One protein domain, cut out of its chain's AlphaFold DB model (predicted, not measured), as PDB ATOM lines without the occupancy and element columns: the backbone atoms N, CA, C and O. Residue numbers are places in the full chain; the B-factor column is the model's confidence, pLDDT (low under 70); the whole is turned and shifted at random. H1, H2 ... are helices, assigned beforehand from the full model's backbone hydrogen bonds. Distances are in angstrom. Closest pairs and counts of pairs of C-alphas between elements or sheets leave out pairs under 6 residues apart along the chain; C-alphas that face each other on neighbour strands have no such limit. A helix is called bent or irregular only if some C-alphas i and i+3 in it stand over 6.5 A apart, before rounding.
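Overview. This is residues 3 to 110 of the 113 residues of an uncharacterized protein of Biomphalaria glabrata (UniProt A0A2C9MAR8). Two long helices, H1 and H4, lie side by side and run opposite ways, making a narrow rod. The short helices H2 and H3 form the turn at one end; at the other, beyond H1, the chain loops out through H5 and folds back to H6 at the end of H4. The 108 printed residues hold six named helices, H1 to H6 in order, and no named strand: all helix. The whole is extended, with a radius of gyration of the C-alphas of 20.7 A and spans of 65 by 24 by 22 A.

Along the chain. H1, residues 3 to 26, begins at C-alpha 3 (9.983, -4.736, 35.605) and is 34.6 A long. H2 is residues 29 to 36 and H3 residues 39 to 42. H4, residues 46 to 79, is 47.9 A long and ends at C-alpha 79 (17.643, -9.912, 22.499). It has a kink of 30 degrees near residue 53 and is irregular, with C-alphas 47 and 50 8.0 A apart. H5 is residues 83 to 86; H6, residues 103 to 108, ends at C-alpha 108 (30.324, -11.796, 25.681).

Arrangement. H4 is the hub. H1 touches it at a shallow tilt of 27 degrees, opposite ways; their closest C-alphas, Thr 9 and His 67, are 4.9 A apart. With residues 75 to 79 alone H4 touches H6, closest C-alphas Ser 79 and Phe 103 at 5.7 A. H3 and H4 meet only through their link. Each O i to N i+4 pair is within hydrogen-bond range in H2 and H6, 19 of 20 in H1 and 28 of 30 in H4; H3 and H5 are too short for such a pair.

Size, cuts and confidence. The C-alphas farthest apart, Glu 37 and His 98, are 65.8 A apart. The printed part has no cut. The link from H5 to H6, residues 87 to 102, is long. Residues 3 to 5 and 97 to 98 have pLDDT under 70.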
ATOM      1  N   GLY A   3       9.939  -5.369  34.278       53.75
ATOM      2  CA  GLY A   3       9.983  -4.736  35.605       53.75
ATOM      3  C   GLY A   3      10.255  -5.677  36.787       53.75
ATOM      4  O   GLY A   3      10.878  -5.250  37.756       53.75
ATOM      5  N   TYR A   4       9.842  -6.948  36.713       59.62
ATOM      6  CA  TYR A   4      10.093  -7.919  37.791       59.62
ATOM      7  C   TYR A   4      11.520  -8.475  37.739       59.62
ATOM      8  O   TYR A   4      12.192  -8.493  38.766       59.62
ATOM      9  N   GLY A   5      12.011  -8.844  36.548       65.94
ATOM     10  CA  GLY A   5      13.380  -9.338  36.362       65.94
ATOM     11  C   GLY A   5      14.424  -8.304  36.784       65.94
ATOM     12  O   GLY A   5      15.253  -8.584  37.641       65.94
ATOM     13  N   VAL A   6      14.310  -7.064  36.295       72.19
ATOM     14  CA  VAL A   6      15.252  -5.978  36.625       72.19
ATOM     15  C   VAL A   6      15.252  -5.641  38.119       72.19
ATOM     16  O   VAL A   6      16.320  -5.462  38.704       72.19
ATOM     17  N   SER A   7      14.080  -5.563  38.757       78.25
ATOM     18  CA  SER A   7      13.990  -5.259  40.195       78.25
ATOM     19  C   SER A   7      14.643  -6.343  41.053       78.25
ATOM     20  O   SER A   7      15.380  -6.023  41.985       78.25
ATOM     21  N   VAL A   8      14.425  -7.619  40.712       80.62
ATOM     22  CA  VAL A   8      15.023  -8.761  41.421       80.62
ATOM     23  C   VAL A   8      16.534  -8.809  41.208       80.62
ATOM     24  O   VAL A   8      17.267  -8.934  42.186       80.62
ATOM     25  N   THR A   9      17.020  -8.622  39.977       83.31
ATOM     26  CA  THR A   9      18.461  -8.597  39.675       83.31
ATOM     27  C   THR A   9      19.185  -7.478  40.422       83.31
ATOM     28  O   THR A   9      20.255  -7.705  40.989       83.31
ATOM     29  N   ARG A  10      18.590  -6.278  40.483       85.38
ATOM     30  CA  ARG A  10      19.144  -5.127  41.221       85.38
ATOM     31  C   ARG A  10      19.112  -5.338  42.732       85.38
ATOM     32  O   ARG A  10      20.071  -4.988  43.416       85.38
ATOM     33  N   GLY A  11      18.031  -5.921  43.249       86.75
ATOM     34  CA  GLY A  11      17.940  -6.317  44.652       86.75
ATOM     35  C   GLY A  11      19.019  -7.338  45.011       86.75
ATOM     36  O   GLY A  11      19.771  -7.121  45.959       86.75
ATOM     37  N   ALA A  12      19.170  -8.389  44.204       87.75
ATOM     38  CA  ALA A  12      20.202  -9.406  44.384       87.75
ATOM     39  C   ALA A  12      21.619  -8.810  44.329       87.75
ATOM     40  O   ALA A  12      22.418  -9.104  45.214       87.75
ATOM     41  N   ALA A  13      21.884  -7.882  43.401       88.31
ATOM     42  CA  ALA A  13      23.159  -7.166  43.324       88.31
ATOM     43  C   ALA A  13      23.472  -6.399  44.620       88.31
ATOM     44  O   ALA A  13      24.584  -6.474  45.140       88.31
ATOM     45  N   SER A  14      22.483  -5.701  45.193       91.44
ATOM     46  CA  SER A  14      22.675  -4.977  46.458       91.44
ATOM     47  C   SER A  14      22.984  -5.912  47.633       91.44
ATOM     48  O   SER A  14      23.848  -5.604  48.457       91.44
ATOM     49  N   VAL A  15      22.338  -7.086  47.673       92.06
ATOM     50  CA  VAL A  15      22.613  -8.112  48.685       92.06
ATOM     51  C   VAL A  15      24.019  -8.671  48.492       92.06
ATOM     52  O   VAL A  15      24.758  -8.741  49.467       92.06
ATOM     53  N   GLN A  16      24.426  -8.973  47.256       92.62
ATOM     54  CA  GLN A  16      25.780  -9.438  46.949       92.62
ATOM     55  C   GLN A  16      26.843  -8.442  47.422       92.62
ATOM     56  O   GLN A  16      27.773  -8.840  48.122       92.62
ATOM     57  N   MET A  17      26.691  -7.148  47.110       93.19
ATOM     58  CA  MET A  17      27.625  -6.103  47.553       93.19
ATOM     59  C   MET A  17      27.795  -6.116  49.078       93.19
ATOM     60  O   MET A  17      28.919  -6.090  49.583       93.19
ATOM     61  N   PHE A  18      26.686  -6.214  49.816       93.00
ATOM     62  CA  PHE A  18      26.708  -6.278  51.274       93.00
ATOM     63  C   PHE A  18      27.325  -7.581  51.802       93.00
ATOM     64  O   PHE A  18      28.165  -7.544  52.706       93.00
ATOM     65  N   THR A  19      26.948  -8.737  51.247       93.88
ATOM     66  CA  THR A  19      27.450 -10.036  51.708       93.88
ATOM     67  C   THR A  19      28.940 -10.195  51.420       93.88
ATOM     68  O   THR A  19      29.674 -10.619  52.306       93.88
ATOM     69  N   TYR A  20      29.424  -9.784  50.242       93.19
ATOM     70  CA  TYR A  20      30.848  -9.868  49.902       93.19
ATOM     71  C   TYR A  20      31.706  -8.925  50.754       93.19
ATOM     72  O   TYR A  20      32.772  -9.331  51.218       93.19
ATOM     73  N   ALA A  21      31.225  -7.712  51.045       94.06
ATOM     74  CA  ALA A  21      31.898  -6.822  51.992       94.06
ATOM     75  C   ALA A  21      31.940  -7.428  53.405       94.06
ATOM     76  O   ALA A  21      32.979  -7.411  54.067       94.06
ATOM     77  N   SER A  22      30.832  -8.027  53.848       90.75
ATOM     78  CA  SER A  22      30.734  -8.656  55.169       90.75
ATOM     79  C   SER A  22      31.656  -9.873  55.310       90.75
ATOM     80  O   SER A  22      32.257 -10.051  56.370       90.75
ATOM     81  N   LEU A  23      31.851 -10.671  54.250       92.38
ATOM     82  CA  LEU A  23      32.775 -11.815  54.259       92.38
ATOM     83  C   LEU A  23      34.212 -11.405  54.606       92.38
ATOM     84  O   LEU A  23      34.864 -12.089  55.394       92.38
ATOM     85  N   LEU A  24      34.690 -10.266  54.095       92.31
ATOM     86  CA  LEU A  24      36.018  -9.747  54.443       92.31
ATOM     87  C   LEU A  24      36.111  -9.381  55.929       92.31
ATOM     88  O   LEU A  24      37.096  -9.706  56.594       92.31
ATOM     89  N   VAL A  25      35.065  -8.752  56.471       89.56
ATOM     90  CA  VAL A  25      35.009  -8.366  57.888       89.56
ATOM     91  C   VAL A  25      35.022  -9.601  58.793       89.56
ATOM     92  O   VAL A  25      35.756  -9.626  59.778       89.56
ATOM     93  N   THR A  26      34.286 -10.656  58.428       89.12
ATOM     94  CA  THR A  26      34.203 -11.904  59.217       89.12
ATOM     95  C   THR A  26      35.514 -12.693  59.317       89.12
ATOM     96  O   THR A  26      35.623 -13.563  60.173       89.12
ATOM     97  N   MET A  27      36.512 -12.381  58.485       89.62
ATOM     98  CA  MET A  27      37.844 -13.008  58.506       89.62
ATOM     99  C   MET A  27      38.948 -12.048  58.979       89.62
ATOM    100  O   MET A  27      40.124 -12.408  59.040       89.62
ATOM    101  N   SER A  28      38.592 -10.815  59.353       91.44
ATOM    102  CA  SER A  28      39.537  -9.828  59.877       91.44
ATOM    103  C   SER A  28      39.786 -10.058  61.369       91.44
ATOM    104  O   SER A  28      39.219  -9.381  62.227       91.44
ATOM    105  N   HIS A  29      40.657 -11.018  61.689       86.94
ATOM    106  CA  HIS A  29      40.944 -11.426  63.071       86.94
ATOM    107  C   HIS A  29      41.329 -10.259  63.998       86.94
ATOM    108  O   HIS A  29      40.865 -10.211  65.135       86.94
ATOM    109  N   ASN A  30      42.109  -9.282  63.517       89.88
ATOM    110  CA  ASN A  30      42.506  -8.111  64.313       89.88
ATOM    111  C   ASN A  30      41.297  -7.237  64.683       89.88
ATOM    112  O   ASN A  30      41.144  -6.826  65.832       89.88
ATOM    113  N   THR A  31      40.411  -6.999  63.716       86.50
ATOM    114  CA  THR A  31      39.191  -6.203  63.895       86.50
ATOM    115  C   THR A  31      38.212  -6.910  64.828       86.50
ATOM    116  O   THR A  31      37.661  -6.296  65.738       86.50
ATOM    117  N   LEU A  32      38.032  -8.221  64.649       87.75
ATOM    118  CA  LEU A  32      37.153  -9.033  65.490       87.75
ATOM    119  C   LEU A  32      37.651  -9.109  66.935       87.75
ATOM    120  O   LEU A  32      36.858  -8.956  67.859       87.75
ATOM    121  N   THR A  33      38.962  -9.270  67.135       87.12
ATOM    122  CA  THR A  33      39.569  -9.281  68.476       87.12
ATOM    123  C   THR A  33      39.390  -7.932  69.171       87.12
ATOM    124  O   THR A  33      39.044  -7.898  70.348       87.12
ATOM    125  N   PHE A  34      39.534  -6.819  68.443       88.06
ATOM    126  CA  PHE A  34      39.252  -5.488  68.985       88.06
ATOM    127  C   PHE A  34      37.793  -5.351  69.447       88.06
ATOM    128  O   PHE A  34      37.545  -4.905  70.564       88.06
ATOM    129  N   PHE A  35      36.821  -5.772  68.629       85.50
ATOM    130  CA  PHE A  35      35.401  -5.701  69.000       85.50
ATOM    131  C   PHE A  35      35.020  -6.647  70.144       85.50
ATOM    132  O   PHE A  35      34.133  -6.311  70.933       85.50
ATOM    133  N   ARG A  36      35.705  -7.788  70.278       86.25
ATOM    134  CA  ARG A  36      35.501  -8.753  71.367       86.25
ATOM    135  C   ARG A  36      35.750  -8.152  72.756       86.25
ATOM    136  O   ARG A  36      35.032  -8.474  73.693       86.25
ATOM    137  N   GLU A  37      36.709  -7.242  72.878       88.06
ATOM    138  CA  GLU A  37      37.039  -6.574  74.147       88.06
ATOM    139  C   GLU A  37      36.074  -5.416  74.494       88.06
ATOM    140  O   GLU A  37      36.201  -4.771  75.534       88.06
ATOM    141  N   THR A  38      35.086  -5.127  73.636       89.38
ATOM    142  CA  THR A  38      34.099  -4.055  73.856       89.38
ATOM    143  C   THR A  38      32.766  -4.583  74.401       89.38
ATOM    144  O   THR A  38      32.499  -5.783  74.434       89.38
ATOM    145  N   PHE A  39      31.852  -3.674  74.770       88.81
ATOM    146  CA  PHE A  39      30.496  -4.028  75.218       88.81
ATOM    147  C   PHE A  39      29.684  -4.828  74.178       88.81
ATOM    148  O   PHE A  39      28.723  -5.508  74.544       88.81
ATOM    149  N   LEU A  40      30.064  -4.761  72.893       84.31
ATOM    150  CA  LEU A  40      29.394  -5.455  71.789       84.31
ATOM    151  C   LEU A  40      29.470  -6.979  71.916       84.31
ATOM    152  O   LEU A  40      28.544  -7.658  71.477       84.31
ATOM    153  N   HIS A  41      30.503  -7.520  72.566       85.81
ATOM    154  CA  HIS A  41      30.646  -8.963  72.773       85.81
ATOM    155  C   HIS A  41      29.506  -9.573  73.603       85.81
ATOM    156  O   HIS A  41      29.198 -10.755  73.481       85.81
ATOM    157  N   ARG A  42      28.811  -8.762  74.412       83.19
ATOM    158  CA  ARG A  42      27.639  -9.215  75.175       83.19
ATOM    159  C   ARG A  42      26.391  -9.411  74.308       83.19
ATOM    160  O   ARG A  42      25.472 -10.108  74.729       83.19
ATOM    161  N   PHE A  43      26.350  -8.792  73.129       85.06
ATOM    162  CA  PHE A  43      25.232  -8.879  72.189       85.06
ATOM    163  C   PHE A  43      25.538  -9.795  71.002       85.06
ATOM    164  O   PHE A  43      24.646 -10.497  70.535       85.06
ATOM    165  N   ILE A  44      26.782  -9.785  70.516       83.00
ATOM    166  CA  ILE A  44      27.209 -10.524  69.326       83.00
ATOM    167  C   ILE A  44      28.329 -11.498  69.720       83.00
ATOM    168  O   ILE A  44      29.380 -11.049  70.188       83.00
ATOM    169  N   PRO A  45      28.153 -12.816  69.510       85.25
ATOM    170  CA  PRO A  45      29.177 -13.808  69.817       85.25
ATOM    171  C   PRO A  45      30.279 -13.799  68.743       85.25
ATOM    172  O   PRO A  45      30.255 -14.587  67.798       85.25
ATOM    173  N   PHE A  46      31.261 -12.904  68.886       83.56
ATOM    174  CA  PHE A  46      32.394 -12.785  67.955       83.56
ATOM    175  C   PHE A  46      33.301 -14.029  67.914       83.56
ATOM    176  O   PHE A  46      34.016 -14.223  66.935       83.56
ATOM    177  N   ASP A  47      33.230 -14.900  68.925       82.12
ATOM    178  CA  ASP A  47      33.972 -16.168  68.971       82.12
ATOM    179  C   ASP A  47      33.529 -17.161  67.882       82.12
ATOM    180  O   ASP A  47      34.331 -17.975  67.423       82.12
ATOM    181  N   ASN A  48      32.297 -17.028  67.378       86.88
ATOM    182  CA  ASN A  48      31.750 -17.867  66.308       86.88
ATOM    183  C   ASN A  48      31.766 -17.143  64.947       86.88
ATOM    184  O   ASN A  48      30.920 -17.390  64.085       86.88
ATOM    185  N   ALA A  49      32.721 -16.230  64.729       87.88
ATOM    186  CA  ALA A  49      32.829 -15.470  63.480       87.88
ATOM    187  C   ALA A  49      32.992 -16.363  62.234       87.88
ATOM    188  O   ALA A  49      32.523 -15.999  61.157       87.88
ATOM    189  N   HIS A  50      33.595 -17.547  62.382       88.94
ATOM    190  CA  HIS A  50      33.716 -18.524  61.298       88.94
ATOM    191  C   HIS A  50      32.356 -19.098  60.868       88.94
ATOM    192  O   HIS A  50      32.070 -19.171  59.674       88.94
ATOM    193  N   ASP A  51      31.483 -19.430  61.821       90.88
ATOM    194  CA  ASP A  51      30.128 -19.892  61.505       90.88
ATOM    195  C   ASP A  51      29.339 -18.776  60.811       90.88
ATOM    196  O   ASP A  51      28.679 -19.011  59.799       90.88
ATOM    197  N   MET A  52      29.469 -17.532  61.292       89.31
ATOM    198  CA  MET A  52      28.866 -16.361  60.647       89.31
ATOM    199  C   MET A  52      29.368 -16.175  59.207       89.31
ATOM    200  O   MET A  52      28.564 -15.903  58.315       89.31
ATOM    201  N   HIS A  53      30.667 -16.367  58.960       93.81
ATOM    202  CA  HIS A  53      31.233 -16.352  57.611       93.81
ATOM    203  C   HIS A  53      30.580 -17.405  56.714       93.81
ATOM    204  O   HIS A  53      30.189 -17.087  55.594       93.81
ATOM    205  N   LEU A  54      30.412 -18.636  57.207       93.88
ATOM    206  CA  LEU A  54      29.790 -19.719  56.448       93.88
ATOM    207  C   LEU A  54      28.332 -19.392  56.082       93.88
ATOM    208  O   LEU A  54      27.941 -19.546  54.924       93.88
ATOM    209  N   TYR A  55      27.542 -18.871  57.027       93.56
ATOM    210  CA  TYR A  55      26.166 -18.436  56.753       93.56
ATOM    211  C   TYR A  55      26.104 -17.331  55.693       93.56
ATOM    212  O   TYR A  55      25.308 -17.415  54.753       93.56
ATOM    213  N   ILE A  56      26.958 -16.310  55.809       93.38
ATOM    214  CA  ILE A  56      27.016 -15.214  54.834       93.38
ATOM    215  C   ILE A  56      27.492 -15.732  53.471       93.38
ATOM    216  O   ILE A  56      26.973 -15.288  52.450       93.38
ATOM    217  N   ALA A  57      28.418 -16.693  53.433       93.19
ATOM    218  CA  ALA A  57      28.916 -17.282  52.192       93.19
ATOM    219  C   ALA A  57      27.813 -18.046  51.445       93.19
ATOM    220  O   ALA A  57      27.665 -17.881  50.234       93.19
ATOM    221  N   PHE A  58      26.986 -18.815  52.158       95.38
ATOM    222  CA  PHE A  58      25.827 -19.480  51.556       95.38
ATOM    223  C   PHE A  58      24.812 -18.480  50.994       95.38
ATOM    224  O   PHE A  58      24.327 -18.666  49.876       95.38
ATOM    225  N   LEU A  59      24.526 -17.397  51.725       93.81
ATOM    226  CA  LEU A  59      23.656 -16.330  51.228       93.81
ATOM    227  C   LEU A  59      24.263 -15.639  50.001       93.81
ATOM    228  O   LEU A  59      23.561 -15.445  49.012       93.81
ATOM    229  N   ALA A  60      25.560 -15.329  50.023       93.62
ATOM    230  CA  ALA A  60      26.255 -14.712  48.897       93.62
ATOM    231  C   ALA A  60      26.126 -15.567  47.629       93.62
ATOM    232  O   ALA A  60      25.732 -15.057  46.586       93.62
ATOM    233  N   ILE A  61      26.377 -16.878  47.724       93.88
ATOM    234  CA  ILE A  61      26.258 -17.800  46.584       93.88
ATOM    235  C   ILE A  61      24.811 -17.881  46.079       93.88
ATOM    236  O   ILE A  61      24.585 -17.822  44.869       93.88
ATOM    237  N   LEU A  62      23.829 -17.978  46.982       93.69
ATOM    238  CA  LEU A  62      22.413 -18.021  46.613       93.69
ATOM    239  C   LEU A  62      21.997 -16.770  45.828       93.69
ATOM    240  O   LEU A  62      21.393 -16.879  44.759       93.69
ATOM    241  N   PHE A  63      22.331 -15.584  46.336       91.19
ATOM    242  CA  PHE A  63      21.985 -14.327  45.674       91.19
ATOM    243  C   PHE A  63      22.794 -14.099  44.396       91.19
ATOM    244  O   PHE A  63      22.247 -13.543  43.448       91.19
ATOM    245  N   THR A  64      24.025 -14.609  44.310       92.62
ATOM    246  CA  THR A  64      24.786 -14.652  43.055       92.62
ATOM    247  C   THR A  64      24.091 -15.507  42.000       92.62
ATOM    248  O   THR A  64      23.923 -15.049  40.874       92.62
ATOM    249  N   ALA A  65      23.588 -16.694  42.352       92.31
ATOM    250  CA  ALA A  65      22.826 -17.516  41.411       92.31
ATOM    251  C   ALA A  65      21.547 -16.803  40.930       92.31
ATOM    252  O   ALA A  65      21.264 -16.774  39.733       92.31
ATOM    253  N   ILE A  66      20.800 -16.178  41.849       89.69
ATOM    254  CA  ILE A  66      19.596 -15.398  41.518       89.69
ATOM    255  C   ILE A  66      19.940 -14.221  40.597       89.69
ATOM    256  O   ILE A  66      19.223 -13.976  39.627       89.69
ATOM    257  N   HIS A  67      21.033 -13.511  40.872       89.38
ATOM    258  CA  HIS A  67      21.498 -12.392  40.059       89.38
ATOM    259  C   HIS A  67      21.874 -12.834  38.639       89.38
ATOM    260  O   HIS A  67      21.369 -12.253  37.679       89.38
ATOM    261  N   CYS A  68      22.652 -13.912  38.490       88.69
ATOM    262  CA  CYS A  68      23.007 -14.468  37.181       88.69
ATOM    263  C   CYS A  68      21.767 -14.910  36.384       88.69
ATOM    264  O   CYS A  68      21.645 -14.595  35.201       88.69
ATOM    265  N   ILE A  69      20.809 -15.595  37.023       89.38
ATOM    266  CA  ILE A  69      19.546 -15.994  36.373       89.38
ATOM    267  C   ILE A  69      18.730 -14.758  35.969       89.38
ATOM    268  O   ILE A  69      18.150 -14.716  34.884       89.38
ATOM    269  N   GLY A  70      18.700 -13.729  36.816       86.19
ATOM    270  CA  GLY A  70      18.038 -12.464  36.516       86.19
ATOM    271  C   GLY A  70      18.651 -11.738  35.313       86.19
ATOM    272  O   GLY A  70      17.911 -11.231  34.466       86.19
ATOM    273  N   HIS A  71      19.982 -11.733  35.190       86.00
ATOM    274  CA  HIS A  71      20.689 -11.232  34.006       86.00
ATOM    275  C   HIS A  71      20.371 -12.058  32.757       86.00
ATOM    276  O   HIS A  71      20.010 -11.482  31.732       86.00
ATOM    277  N   LEU A  72      20.369 -13.392  32.858       84.69
ATOM    278  CA  LEU A  72      20.012 -14.291  31.756       84.69
ATOM    279  C   LEU A  72      18.608 -13.997  31.200       84.69
ATOM    280  O   LEU A  72      18.415 -13.884  29.987       84.69
ATOM    281  N   ILE A  73      17.627 -13.833  32.091       85.19
ATOM    282  CA  ILE A  73      16.249 -13.496  31.721       85.19
ATOM    283  C   ILE A  73      16.187 -12.101  31.086       85.19
ATOM    284  O   ILE A  73      15.480 -11.914  30.095       85.19
ATOM    285  N   ASN A  74      16.912 -11.116  31.621       84.00
ATOM    286  CA  ASN A  74      16.959  -9.776  31.034       84.00
ATOM    287  C   ASN A  74      17.580  -9.783  29.634       84.00
ATOM    288  O   ASN A  74      17.007  -9.179  28.729       84.00
ATOM    289  N   PHE A  75      18.686 -10.498  29.428       82.25
ATOM    290  CA  PHE A  75      19.322 -10.621  28.118       82.25
ATOM    291  C   PHE A  75      18.418 -11.311  27.101       82.25
ATOM    292  O   PHE A  75      18.322 -10.842  25.973       82.25
ATOM    293  N   TYR A  76      17.672 -12.347  27.497       82.50
ATOM    294  CA  TYR A  76      16.678 -12.965  26.615       82.50
ATOM    295  C   TYR A  76      15.596 -11.968  26.158       82.50
ATOM    296  O   TYR A  76      15.259 -11.901  24.973       82.50
ATOM    297  N   HIS A  77      15.074 -11.150  27.077       80.69
ATOM    298  CA  HIS A  77      14.080 -10.128  26.735       80.69
ATOM    299  C   HIS A  77      14.661  -9.021  25.849       80.69
ATOM    300  O   HIS A  77      14.024  -8.615  24.883       80.69
ATOM    301  N   ILE A  78      15.876  -8.562  26.139       79.88
ATOM    302  CA  ILE A  78      16.567  -7.531  25.357       79.88
ATOM    303  C   ILE A  78      16.907  -8.044  23.945       79.88
ATOM    304  O   ILE A  78      16.698  -7.334  22.965       79.88
ATOM    305  N   SER A  79      17.338  -9.299  23.800       81.44
ATOM    306  CA  SER A  79      17.643  -9.912  22.499       81.44
ATOM    307  C   SER A  79      16.434 -10.130  21.589       81.44
ATOM    308  O   SER A  79      16.620 -10.418  20.409       81.44
ATOM    309  N   THR A  80      15.207 -10.012  22.103       81.06
ATOM    310  CA  THR A  80      13.968 -10.166  21.317       81.06
ATOM    311  C   THR A  80      13.302  -8.831  20.971       81.06
ATOM    312  O   THR A  80      12.271  -8.820  20.299       81.06
ATOM    313  N   GLN A  81      13.894  -7.703  21.380       77.38
ATOM    314  CA  GLN A  81      13.373  -6.354  21.142       77.38
ATOM    315  C   GLN A  81      14.148  -5.617  20.033       77.38
ATOM    316  O   GLN A  81      15.348  -5.846  19.858       77.38
ATOM    317  N   PRO A  82      13.489  -4.725  19.264       77.12
ATOM    318  CA  PRO A  82      14.158  -3.918  18.248       77.12
ATOM    319  C   PRO A  82      15.085  -2.873  18.883       77.12
ATOM    320  O   PRO A  82      14.824  -2.346  19.967       77.12
ATOM    321  N   SER A  83      16.153  -2.515  18.171       72.81
ATOM    322  CA  SER A  83      17.194  -1.589  18.646       72.81
ATOM    323  C   SER A  83      16.657  -0.188  18.979       72.81
ATOM    324  O   SER A  83      17.233   0.500  19.816       72.81
ATOM    325  N   SER A  84      15.540   0.233  18.370       75.50
ATOM    326  CA  SER A  84      14.878   1.511  18.674       75.50
ATOM    327  C   SER A  84      14.348   1.583  20.105       75.50
ATOM    328  O   SER A  84      14.474   2.623  20.743       75.50
ATOM    329  N   ASP A  85      13.793   0.481  20.611       77.88
ATOM    330  CA  ASP A  85      13.196   0.414  21.950       77.88
ATOM    331  C   ASP A  85      14.290   0.261  23.015       77.88
ATOM    332  O   ASP A  85      14.179   0.776  24.126       77.88
ATOM    333  N   LEU A  86      15.394  -0.397  22.650       76.31
ATOM    334  CA  LEU A  86      16.590  -0.538  23.481       76.31
ATOM    335  C   LEU A  86      17.302   0.788  23.738       76.31
ATOM    336  O   LEU A  86      17.802   0.988  24.843       76.31
ATOM    337  N   ASN A  87      17.285   1.718  22.780       79.81
ATOM    338  CA  ASN A  87      17.867   3.053  22.954       79.81
ATOM    339  C   ASN A  87      17.172   3.873  24.054       79.81
ATOM    340  O   ASN A  87      17.775   4.791  24.608       79.81
ATOM    341  N   CYS A  88      15.923   3.540  24.409       79.00
ATOM    342  CA  CYS A  88      15.243   4.143  25.558       79.00
ATOM    343  C   CYS A  88      15.795   3.648  26.906       79.00
ATOM    344  O   CYS A  88      15.663   4.353  27.904       79.00
ATOM    345  N   TYR A  89      16.395   2.453  26.947       76.38
ATOM    346  CA  TYR A  89      17.012   1.876  28.147       76.38
ATOM    347  C   TYR A  89      18.522   2.128  28.209       76.38
ATOM    348  O   TYR A  89      19.050   2.405  29.284       76.38
ATOM    349  N   PHE A  90      19.207   2.059  27.066       79.75
ATOM    350  CA  PHE A  90      20.651   2.230  26.936       79.75
ATOM    351  C   PHE A  90      20.946   3.325  25.910       79.75
ATOM    352  O   PHE A  90      20.994   3.077  24.709       79.75
ATOM    353  N   THR A  91      21.173   4.547  26.384       75.62
ATOM    354  CA  THR A  91      21.419   5.716  25.522       75.62
ATOM    355  C   THR A  91      22.736   5.656  24.746       75.62
ATOM    356  O   THR A  91      22.887   6.374  23.764       75.62
ATOM    357  N   GLU A  92      23.689   4.826  25.179       74.88
ATOM    358  CA  GLU A  92      25.000   4.649  24.530       74.88
ATOM    359  C   GLU A  92      25.061   3.430  23.594       74.88
ATOM    360  O   GLU A  92      26.088   3.168  22.967       74.88
ATOM    361  N   TYR A  93      23.966   2.680  23.469       76.38
ATOM    362  CA  TYR A  93      23.879   1.553  22.551       76.38
ATOM    363  C   TYR A  93      23.438   2.044  21.167       76.38
ATOM    364  O   TYR A  93      22.391   2.662  21.032       76.38
ATOM    365  N   PHE A  94      24.219   1.771  20.117       70.69
ATOM    366  CA  PHE A  94      23.865   2.164  18.750       70.69
ATOM    367  C   PHE A  94      24.046   0.999  17.775       70.69
ATOM    368  O   PHE A  94      25.162   0.588  17.453       70.69
ATOM    369  N   ARG A  95      22.924   0.484  17.260       71.88
ATOM    370  CA  ARG A  95      22.870  -0.460  16.133       71.88
ATOM    371  C   ARG A  95      21.776  -0.054  15.147       71.88
ATOM    372  O   ARG A  95      20.795   0.566  15.561       71.88
ATOM    373  N   PRO A  96      21.890  -0.439  13.861       74.50
ATOM    374  CA  PRO A  96      20.785  -0.307  12.918       74.50
ATOM    375  C   PRO A  96      19.521  -0.969  13.488       74.50
ATOM    376  O   PRO A  96      19.586  -2.093  13.988       74.50
ATOM    377  N   THR A  97      18.374  -0.289  13.408       68.00
ATOM    378  CA  THR A  97      17.085  -0.717  14.000       68.00
ATOM    379  C   THR A  97      16.591  -2.078  13.500       68.00
ATOM    380  O   THR A  97      15.800  -2.739  14.164       68.00
ATOM    381  N   HIS A  98      17.075  -2.508  12.335       69.50
ATOM    382  CA  HIS A  98      16.714  -3.764  11.675       69.50
ATOM    383  C   HIS A  98      17.570  -4.964  12.109       69.50
ATOM    384  O   HIS A  98      17.298  -6.087  11.690       69.50
ATOM    385  N   VAL A  99      18.619  -4.743  12.909       72.88
ATOM    386  CA  VAL A  99      19.552  -5.790  13.340       72.88
ATOM    387  C   VAL A  99      19.461  -5.950  14.851       72.88
ATOM    388  O   VAL A  99      20.014  -5.145  15.601       72.88
ATOM    389  N   LEU A 100      18.802  -7.021  15.297       75.62
ATOM    390  CA  LEU A 100      18.748  -7.375  16.712       75.62
ATOM    391  C   LEU A 100      20.142  -7.811  17.188       75.62
ATOM    392  O   LEU A 100      20.891  -8.476  16.463       75.62
ATOM    393  N   ALA A 101      20.515  -7.418  18.403       75.19
ATOM    394  CA  ALA A 101      21.700  -7.972  19.046       75.19
ATOM    395  C   ALA A 101      21.396  -9.381  19.564       75.19
ATOM    396  O   ALA A 101      20.459  -9.589  20.339       75.19
ATOM    397  N   SER A 102      22.205 -10.343  19.121       77.81
ATOM    398  CA  SER A 102      22.128 -11.726  19.575       77.81
ATOM    399  C   SER A 102      22.407 -11.819  21.072       77.81
ATOM    400  O   SER A 102      23.066 -10.963  21.657       77.81
ATOM    401  N   PHE A 103      21.927 -12.895  21.688       77.25
ATOM    402  CA  PHE A 103      22.218 -13.208  23.085       77.25
ATOM    403  C   PHE A 103      23.733 -13.231  23.363       77.25
ATOM    404  O   PHE A 103      24.187 -12.637  24.331       77.25
ATOM    405  N   GLU A 104      24.517 -13.799  22.437       80.81
ATOM    406  CA  GLU A 104      25.986 -13.829  22.482       80.81
ATOM    407  C   GLU A 104      26.616 -12.432  22.580       80.81
ATOM    408  O   GLU A 104      27.583 -12.231  23.313       80.81
ATOM    409  N   TYR A 105      26.060 -11.444  21.870       80.75
ATOM    410  CA  TYR A 105      26.549 -10.071  21.949       80.75
ATOM    411  C   TYR A 105      26.359  -9.496  23.358       80.75
ATOM    412  O   TYR A 105      27.261  -8.849  23.882       80.75
ATOM    413  N   TRP A 106      25.214  -9.754  23.990       76.81
ATOM    414  CA  TRP A 106      24.949  -9.250  25.335       76.81
ATOM    415  C   TRP A 106      25.805  -9.939  26.397       76.81
ATOM    416  O   TRP A 106      26.302  -9.241  27.271       76.81
ATOM    417  N   THR A 107      26.061 -11.244  26.268       77.69
ATOM    418  CA  THR A 107      26.821 -12.015  27.268       77.69
ATOM    419  C   THR A 107      28.341 -11.956  27.130       77.69
ATOM    420  O   THR A 107      29.052 -12.218  28.092       77.69
ATOM    421  N   TYR A 108      28.872 -11.715  25.926       77.94
ATOM    422  CA  TYR A 108      30.324 -11.796  25.681       77.94
ATOM    423  C   TYR A 108      30.939 -10.507  25.136       77.94
ATOM    424  O   TYR A 108      32.157 -10.351  25.166       77.94
ATOM    425  N   HIS A 109      30.122  -9.581  24.626       78.62
ATOM    426  CA  HIS A 109      30.586  -8.313  24.058       78.62
ATOM    427  C   HIS A 109      30.154  -7.085  24.876       78.62
ATOM    428  O   HIS A 109      30.392  -5.957  24.435       78.62
ATOM    429  N   THR A 110      29.564  -7.271  26.063       77.06
ATOM    430  CA  THR A 110      29.294  -6.180  27.013       77.06
ATOM    431  C   THR A 110      30.111  -6.344  28.296       77.06
ATOM    432  O   THR A 110      30.492  -7.447  28.661       77.06
TER     433      THR A 110